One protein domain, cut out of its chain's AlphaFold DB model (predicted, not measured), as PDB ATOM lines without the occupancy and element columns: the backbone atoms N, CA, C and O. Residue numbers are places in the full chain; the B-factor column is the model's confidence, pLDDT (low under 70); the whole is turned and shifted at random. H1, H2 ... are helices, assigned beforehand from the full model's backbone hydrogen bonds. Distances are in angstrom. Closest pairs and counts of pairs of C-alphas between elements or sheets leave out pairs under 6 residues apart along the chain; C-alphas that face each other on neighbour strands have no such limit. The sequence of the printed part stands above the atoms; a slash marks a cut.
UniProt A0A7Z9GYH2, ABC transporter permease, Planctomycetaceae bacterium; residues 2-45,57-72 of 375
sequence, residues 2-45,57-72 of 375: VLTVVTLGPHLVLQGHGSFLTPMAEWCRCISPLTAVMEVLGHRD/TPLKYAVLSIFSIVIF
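This is residues 2 to 45 and 57 to 72 of the 375 residues of the protein "ABC transporter permease" of Planctomycetaceae bacterium (UniProt A0A7Z9GYH2). Picture a loose T of short helices: H4 and H5 run opposite ways and overlap only near the beginning of H5, together making a long bar, while H3 points at that bar from one side with H2 packed on it. The loop of residues 14 to 21, at the end of the T away from the bar, folds the chain back from H2 to H3, and H1 comes near H4 without clearly touching it. The printed part has 60 residues with five named helices, H1 to H5 in that order, and no named strand; the class is all helix. The whole is compact, with a radius of gyration of the C-alphas of 12.0 A, and its C-alphas span 33 by 29 by 21 A.

Find C-alpha 2 at (125.388, 143.241, 57.972); here H1 begins and takes in residues 2 to 6. Next look at residues 9 to 13, which are H2. Go on to C-alpha 22 at (144.983, 152.868, 56.719), where H3, residues 22 to 29, begins; it measures 10.7 A from first to last C-alpha. H4, residues 33 to 40, measures 10.9 A. Beyond the cut you find H5, residues 57 to 72, the longest helix with 22.1 A, ending at C-alpha 72 at (129.907, 136.126, 42.196).

Start at H1, which touches no helix: it is close to H4 but not clearly touching, the closest C-alphas being those of Thr 4 and Leu 34, 7.2 A apart. H1 and H2 meet only through their link. H2 touches H3, and there you find the C-alphas of His 11 and Ala 25 closest, at 5.3 A. H3 and H4 are close but not clearly touching, with Arg 29 and Thr 35 closest at 7.4 A between C-alphas, and their lines are about perpendicular at 78 degrees. H3 and H5 are also close but not clearly touching, the closest C-alphas being those of Trp 27 and Lys 60, 7.8 A apart; they run the same way at a steep tilt of 67 degrees, only just short of about perpendicular. H5 touches H4 with residues 57 to 61 alone, closest at the C-alphas of Ala 36 and Pro 58, 4.5 A apart, at a shallow tilt of 28 degrees, opposite ways. H1 and H5 are apart, and H2 is apart from H4 and H5. In H1, H2, H3, H4 and H5 every O i to N i+4 pair is within hydrogen-bond range.

The two C-alphas farthest apart are those of Gly 16 and Val 70, at 34.6 A. Residues 46 to 56 are not printed, and C-alphas 45 and 57 are 10.7 A apart across that cut, which falls in the link from H4 to H5. Of the links that are printed whole, H1 to H2 and H3 to H4 are tight and H2 to H3 is short. Look to the B-factor column for the model's confidence: mean pLDDT of the printed part is 70.4, and residues 2 to 26, residue 28 and residues 42 to 45 are under 70.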
ATOM      1  N   VAL A   2     124.144 143.813  57.393       50.59
ATOM      2  CA  VAL A   2     125.388 143.241  57.972       50.59
ATOM      3  C   VAL A   2     126.642 143.776  57.273       50.59
ATOM      4  O   VAL A   2     127.573 144.231  57.927       50.59
ATOM      5  N   LEU A   3     126.625 143.806  55.938       54.91
ATOM      6  CA  LEU A   3     127.768 144.243  55.133       54.91
ATOM      7  C   LEU A   3     128.137 145.712  55.386       54.91
ATOM      8  O   LEU A   3     129.310 146.030  55.440       54.91
ATOM      9  N   THR A   4     127.148 146.573  55.640       55.97
ATOM     10  CA  THR A   4     127.346 147.997  55.960       55.97
ATOM     11  C   THR A   4     127.954 148.219  57.345       55.97
ATOM     12  O   THR A   4     128.707 149.164  57.524       55.97
ATOM     13  N   VAL A   5     127.655 147.362  58.327       57.59
ATOM     14  CA  VAL A   5     128.181 147.494  59.701       57.59
ATOM     15  C   VAL A   5     129.600 146.927  59.802       57.59
ATOM     16  O   VAL A   5     130.475 147.548  60.399       57.59
ATOM     17  N   VAL A   6     129.856 145.779  59.170       60.66
ATOM     18  CA  VAL A   6     131.164 145.099  59.217       60.66
ATOM     19  C   VAL A   6     132.250 145.893  58.483       60.66
ATOM     20  O   VAL A   6     133.387 145.936  58.946       60.66
ATOM     21  N   THR A   7     131.918 146.568  57.380       62.09
ATOM     22  CA  THR A   7     132.888 147.359  56.600       62.09
ATOM     23  C   THR A   7     133.296 148.669  57.274       62.09
ATOM     24  O   THR A   7     134.360 149.199  56.969       62.09
ATOM     25  N   LEU A   8     132.473 149.200  58.187       61.94
ATOM     26  CA  LEU A   8     132.750 150.454  58.900       61.94
ATOM     27  C   LEU A   8     133.592 150.248  60.170       61.94
ATOM     28  O   LEU A   8     134.291 151.167  60.592       61.94
ATOM     29  N   GLY A   9     133.570 149.045  60.756       63.09
ATOM     30  CA  GLY A   9     134.290 148.715  61.994       63.09
ATOM     31  C   GLY A   9     135.812 148.942  61.942       63.09
ATOM     32  O   GLY A   9     136.332 149.637  62.813       63.09
ATOM     33  N   PRO A  10     136.544 148.431  60.931       63.34
ATOM     34  CA  PRO A  10     138.000 148.595  60.848       63.34
ATOM     35  C   PRO A  10     138.446 150.057  60.718       63.34
ATOM     36  O   PRO A  10     139.460 150.451  61.287       63.34
ATOM     37  N   HIS A  11     137.667 150.876  60.008       62.69
ATOM     38  CA  HIS A  11     137.947 152.299  59.826       62.69
ATOM     39  C   HIS A  11     137.732 153.098  61.122       62.69
ATOM     40  O   HIS A  11     138.473 154.038  61.373       62.69
ATOM     41  N   LEU A  12     136.768 152.717  61.968       63.44
ATOM     42  CA  LEU A  12     136.550 153.358  63.273       63.44
ATOM     43  C   LEU A  12     137.684 153.078  64.273       63.44
ATOM     44  O   LEU A  12     137.974 153.918  65.116       63.44
ATOM     45  N   VAL A  13     138.331 151.913  64.179       63.00
ATOM     46  CA  VAL A  13     139.401 151.497  65.106       63.00
ATOM     47  C   VAL A  13     140.776 152.035  64.693       63.00
ATOM     48  O   VAL A  13     141.614 152.297  65.549       63.00
ATOM     49  N   LEU A  14     141.019 152.209  63.390       62.06
ATOM     50  CA  LEU A  14     142.325 152.612  62.844       62.06
ATOM     51  C   LEU A  14     142.463 154.128  62.605       62.06
ATOM     52  O   LEU A  14     143.491 154.579  62.098       62.06
ATOM     53  N   GLN A  15     141.458 154.924  62.980       58.59
ATOM     54  CA  GLN A  15     141.526 156.385  62.916       58.59
ATOM     55  C   GLN A  15     142.649 156.939  63.804       58.59
ATOM     56  O   GLN A  15     142.760 156.604  64.981       58.59
ATOM     57  N   GLY A  16     143.500 157.791  63.223       56.72
ATOM     58  CA  GLY A  16     144.567 158.504  63.939       56.72
ATOM     59  C   GLY A  16     145.905 157.766  64.075       56.72
ATOM     60  O   GLY A  16     146.870 158.373  64.527       56.72
ATOM     61  N   HIS A  17     146.014 156.505  63.645       56.19
ATOM     62  CA  HIS A  17     147.295 155.790  63.595       56.19
ATOM     63  C   HIS A  17     147.812 155.762  62.152       56.19
ATOM     64  O   HIS A  17     147.213 155.105  61.303       56.19
ATOM     65  N   GLY A  18     148.932 156.438  61.869       54.44
ATOM     66  CA  GLY A  18     149.616 156.459  60.562       54.44
ATOM     67  C   GLY A  18     150.264 155.121  60.180       54.44
ATOM     68  O   GLY A  18     151.449 155.058  59.871       54.44
ATOM     69  N   SER A  19     149.504 154.032  60.267       60.72
ATOM     70  CA  SER A  19     149.938 152.675  59.952       60.72
ATOM     71  C   SER A  19     149.670 152.336  58.482       60.72
ATOM     72  O   SER A  19     148.739 152.859  57.864       60.72
ATOM     73  N   PHE A  20     150.434 151.383  57.943       62.22
ATOM     74  CA  PHE A  20     150.274 150.817  56.593       62.22
ATOM     75  C   PHE A  20     148.871 150.222  56.321       62.22
ATOM     76  O   PHE A  20     148.505 149.974  55.176       62.22
ATOM     77  N   LEU A  21     148.057 150.013  57.364       63.50
ATOM     78  CA  LEU A  21     146.708 149.443  57.282       63.50
ATOM     79  C   LEU A  21     145.612 150.476  56.963       63.50
ATOM     80  O   LEU A  21     144.493 150.091  56.619       63.50
ATOM     81  N   THR A  22     145.919 151.774  57.039       64.06
ATOM     82  CA  THR A  22     144.983 152.868  56.719       64.06
ATOM     83  C   THR A  22     144.428 152.820  55.284       64.06
ATOM     84  O   THR A  22     143.202 152.837  55.147       64.06
ATOM     85  N   PRO A  23     145.231 152.633  54.211       68.00
ATOM     86  CA  PRO A  23     144.690 152.520  52.855       68.00
ATOM     87  C   PRO A  23     143.802 151.281  52.672       68.00
ATOM     88  O   PRO A  23     142.792 151.345  51.975       68.00
ATOM     89  N   MET A  24     144.114 150.152  53.319       64.38
ATOM     90  CA  MET A  24     143.268 148.951  53.233       64.38
ATOM     91  C   MET A  24     141.906 149.163  53.911       64.38
ATOM     92  O   MET A  24     140.884 148.700  53.405       64.38
ATOM     93  N   ALA A  25     141.874 149.903  55.023       66.69
ATOM     94  CA  ALA A  25     140.634 150.262  55.706       66.69
ATOM     95  C   ALA A  25     139.749 151.204  54.865       66.69
ATOM     96  O   ALA A  25     138.525 151.056  54.872       66.69
ATOM     97  N   GLU A  26     140.342 152.119  54.089       69.25
ATOM     98  CA  GLU A  26     139.612 152.968  53.132       69.25
ATOM     99  C   GLU A  26     138.967 152.157  51.999       69.25
ATOM    100  O   GLU A  26     137.806 152.386  51.650       69.25
ATOM    101  N   TRP A  27     139.675 151.163  51.453       70.88
ATOM    102  CA  TRP A  27     139.117 150.266  50.435       70.88
ATOM    103  C   TRP A  27     137.981 149.398  50.987       70.88
ATOM    104  O   TRP A  27     136.945 149.266  50.336       70.88
ATOM    105  N   CYS A  28     138.117 148.875  52.211       68.69
ATOM    106  CA  CYS A  28     137.049 148.134  52.891       68.69
ATOM    107  C   CYS A  28     135.790 148.985  53.104       68.69
ATOM    108  O   CYS A  28     134.673 148.496  52.936       68.69
ATOM    109  N   ARG A  29     135.956 150.272  53.423       70.25
ATOM    110  CA  ARG A  29     134.851 151.227  53.572       70.25
ATOM    111  C   ARG A  29     134.093 151.448  52.257       70.25
ATOM    112  O   ARG A  29     132.861 151.480  52.261       70.25
ATOM    113  N   CYS A  30     134.817 151.509  51.138       73.00
ATOM    114  CA  CYS A  30     134.254 151.684  49.796       73.00
ATOM    115  C   CYS A  30     133.462 150.471  49.282       73.00
ATOM    116  O   CYS A  30     132.892 150.549  48.204       73.00
ATOM    117  N   ILE A  31     133.397 149.357  50.020       75.88
ATOM    118  CA  ILE A  31     132.520 148.219  49.694       75.88
ATOM    119  C   ILE A  31     131.059 148.527  50.083       75.88
ATOM    120  O   ILE A  31     130.122 147.919  49.560       75.88
ATOM    121  N   SER A  32     130.829 149.483  50.990       76.81
ATOM    122  CA  SER A  32     129.484 149.833  51.448       76.81
ATOM    123  C   SER A  32     128.804 150.864  50.527       76.81
ATOM    124  O   SER A  32     129.410 151.883  50.207       76.81
ATOM    125  N   PRO A  33     127.529 150.665  50.131       74.31
ATOM    126  CA  PRO A  33     126.791 151.643  49.315       74.31
ATOM    127  C   PRO A  33     126.508 152.948  50.065       74.31
ATOM    128  O   PRO A  33     126.323 153.995  49.453       74.31
ATOM    129  N   LEU A  34     126.461 152.883  51.398       72.12
ATOM    130  CA  LEU A  34     126.092 154.005  52.254       72.12
ATOM    131  C   LEU A  34     127.068 155.177  52.104       72.12
ATOM    132  O   LEU A  34     126.631 156.316  52.008       72.12
ATOM    133  N   THR A  35     128.372 154.902  52.029       71.12
ATOM    134  CA  THR A  35     129.398 155.949  51.914       71.12
ATOM    135  C   THR A  35     129.344 156.655  50.564       71.12
ATOM    136  O   THR A  35     129.413 157.877  50.513       71.12
ATOM    137  N   ALA A  36     129.118 155.909  49.477       73.12
ATOM    138  CA  ALA A  36     128.960 156.491  48.146       73.12
ATOM    139  C   ALA A  36     127.700 157.370  48.048       73.12
ATOM    140  O   ALA A  36     127.747 158.464  47.493       73.12
ATOM    141  N   VAL A  37     126.578 156.919  48.622       73.38
ATOM    142  CA  VAL A  37     125.321 157.686  48.645       73.38
ATOM    143  C   VAL A  37     125.465 158.964  49.474       73.38
ATOM    144  O   VAL A  37     124.948 160.006  49.083       73.38
ATOM    145  N   MET A  38     126.184 158.916  50.593       70.81
ATOM    146  CA  MET A  38     126.385 160.081  51.452       70.81
ATOM    147  C   MET A  38     127.256 161.167  50.823       70.81
ATOM    148  O   MET A  38     126.893 162.339  50.921       70.81
ATOM    149  N   GLU A  39     128.340 160.791  50.134       73.75
ATOM    150  CA  GLU A  39     129.172 161.752  49.396       73.75
ATOM    151  C   GLU A  39     128.376 162.401  48.249       73.75
ATOM    152  O   GLU A  39     128.441 163.614  48.065       73.75
ATOM    153  N   VAL A  40     127.548 161.629  47.529       73.81
ATOM    154  CA  VAL A  40     126.688 162.146  46.443       73.81
ATOM    155  C   VAL A  40     125.582 163.075  46.962       73.81
ATOM    156  O   VAL A  40     125.256 164.062  46.308       73.81
ATOM    157  N   LEU A  41     125.022 162.802  48.145       77.62
ATOM    158  CA  LEU A  41     124.016 163.653  48.801       77.62
ATOM    159  C   LEU A  41     124.621 164.884  49.505       77.62
ATOM    160  O   LEU A  41     123.905 165.608  50.202       77.62
ATOM    161  N   GLY A  42     125.932 165.112  49.369       62.94
ATOM    162  CA  GLY A  42     126.634 166.249  49.968       62.94
ATOM    163  C   GLY A  42     126.679 166.225  51.499       62.94
ATOM    164  O   GLY A  42     127.016 167.233  52.120       62.94
ATOM    165  N   HIS A  43     126.330 165.099  52.129       66.12
ATOM    166  CA  HIS A  43     126.433 164.941  53.575       66.12
ATOM    167  C   HIS A  43     127.876 164.610  53.960       66.12
ATOM    168  O   HIS A  43     128.529 163.782  53.326       66.12
ATOM    169  N   ARG A  44     128.371 165.227  55.042       59.06
ATOM    170  CA  ARG A  44     129.637 164.804  55.658       59.06
ATOM    171  C   ARG A  44     129.492 163.351  56.108       59.06
ATOM    172  O   ARG A  44     128.511 162.994  56.759       59.06
ATOM    173  N   ASP A  45     130.457 162.524  55.728       59.59
ATOM    174  CA  ASP A  45     130.510 161.111  56.082       59.59
ATOM    175  C   ASP A  45     130.312 160.889  57.593       59.59
ATOM    176  O   ASP A  45     130.970 161.536  58.404       59.59
ATOM    177  N   THR A  57     135.095 158.439  46.362       71.50
ATOM    178  CA  THR A  57     134.500 157.203  46.901       71.50
ATOM    179  C   THR A  57     133.365 156.614  46.042       71.50
ATOM    180  O   THR A  57     133.322 155.382  45.956       71.50
ATOM    181  N   PRO A  58     132.508 157.383  45.318       76.81
ATOM    182  CA  PRO A  58     131.490 156.773  44.458       76.81
ATOM    183  C   PRO A  58     132.097 155.980  43.295       76.81
ATOM    184  O   PRO A  58     131.581 154.922  42.937       76.81
ATOM    185  N   LEU A  59     133.231 156.430  42.746       79.88
ATOM    186  CA  LEU A  59     133.934 155.725  41.673       79.88
ATOM    187  C   LEU A  59     134.588 154.438  42.198       79.88
ATOM    188  O   LEU A  59     134.453 153.383  41.578       79.88
ATOM    189  N   LYS A  60     135.219 154.489  43.380       81.12
ATOM    190  CA  LYS A  60     135.773 153.301  44.058       81.12
ATOM    191  C   LYS A  60     134.683 152.258  44.354       81.12
ATOM    192  O   LYS A  60     134.889 151.075  44.086       81.12
ATOM    193  N   TYR A  61     133.513 152.689  44.836       82.44
ATOM    194  CA  TYR A  61     132.360 151.808  45.064       82.44
ATOM    195  C   TYR A  61     131.858 151.170  43.760       82.44
ATOM    196  O   TYR A  61     131.644 149.958  43.713       82.44
ATOM    197  N   ALA A  62     131.728 151.951  42.683       83.69
ATOM    198  CA  ALA A  62     131.300 151.438  41.383       83.69
ATOM    199  C   ALA A  62     132.241 150.332  40.871       83.69
ATOM    200  O   ALA A  62     131.775 149.248  40.513       83.69
ATOM    201  N   VAL A  63     133.558 150.548  40.931       86.31
ATOM    202  CA  VAL A  63     134.566 149.554  40.518       86.31
ATOM    203  C   VAL A  63     134.477 148.274  41.358       86.31
ATOM    204  O   VAL A  63     134.439 147.174  40.806       86.31
ATOM    205  N   LEU A  64     134.381 148.400  42.685       84.50
ATOM    206  CA  LEU A  64     134.254 147.249  43.587       84.50
ATOM    207  C   LEU A  64     132.946 146.479  43.367       84.50
ATOM    208  O   LEU A  64     132.940 145.248  43.417       84.50
ATOM    209  N   SER A  65     131.845 147.182  43.085       83.44
ATOM    210  CA  SER A  65     130.551 146.557  42.814       83.44
ATOM    211  C   SER A  65     130.596 145.717  41.534       83.44
ATOM    212  O   SER A  65     130.223 144.544  41.572       83.44
ATOM    213  N   ILE A  66     131.169 146.248  40.447       88.94
ATOM    214  CA  ILE A  66     131.355 145.528  39.181       88.94
ATOM    215  C   ILE A  66     132.248 144.304  39.398       88.94
ATOM    216  O   ILE A  66     131.896 143.203  38.980       88.94
ATOM    217  N   PHE A  67     133.361 144.465  40.115       89.00
ATOM    218  CA  PHE A  67     134.263 143.361  40.436       89.00
ATOM    219  C   PHE A  67     133.560 142.255  41.239       89.00
ATOM    220  O   PHE A  67     133.684 141.073  40.914       89.00
ATOM    221  N   SER A  68     132.753 142.625  42.238       84.88
ATOM    222  CA  SER A  68     131.977 141.666  43.031       84.88
ATOM    223  C   SER A  68     130.929 140.929  42.190       84.88
ATOM    224  O   SER A  68     130.794 139.714  42.323       84.88
ATOM    225  N   ILE A  69     130.244 141.624  41.273       90.00
ATOM    226  CA  ILE A  69     129.272 141.027  40.350       90.00
ATOM    227  C   ILE A  69     129.967 140.007  39.453       90.00
ATOM    228  O   ILE A  69     129.477 138.889  39.319       90.00
ATOM    229  N   VAL A  70     131.123 140.354  38.881       93.06
ATOM    230  CA  VAL A  70     131.893 139.446  38.021       93.06
ATOM    231  C   VAL A  70     132.343 138.210  38.800       93.06
ATOM    232  O   VAL A  70     132.134 137.097  38.325       93.06
ATOM    233  N   ILE A  71     132.883 138.371  40.013       90.88
ATOM    234  CA  ILE A  71     133.318 137.241  40.848       90.88
ATOM    235  C   ILE A  71     132.145 136.352  41.244       90.88
ATOM    236  O   ILE A  71     132.232 135.136  41.097       90.88
ATOM    237  N   PHE A  72     131.050 136.921  41.751       86.94
ATOM    238  CA  PHE A  72     129.907 136.126  42.196       86.94
ATOM    239  C   PHE A  72     129.174 135.478  41.022       86.94
ATOM    240  O   PHE A  72     128.751 134.329  41.140       86.94
TER     241      PHE A  72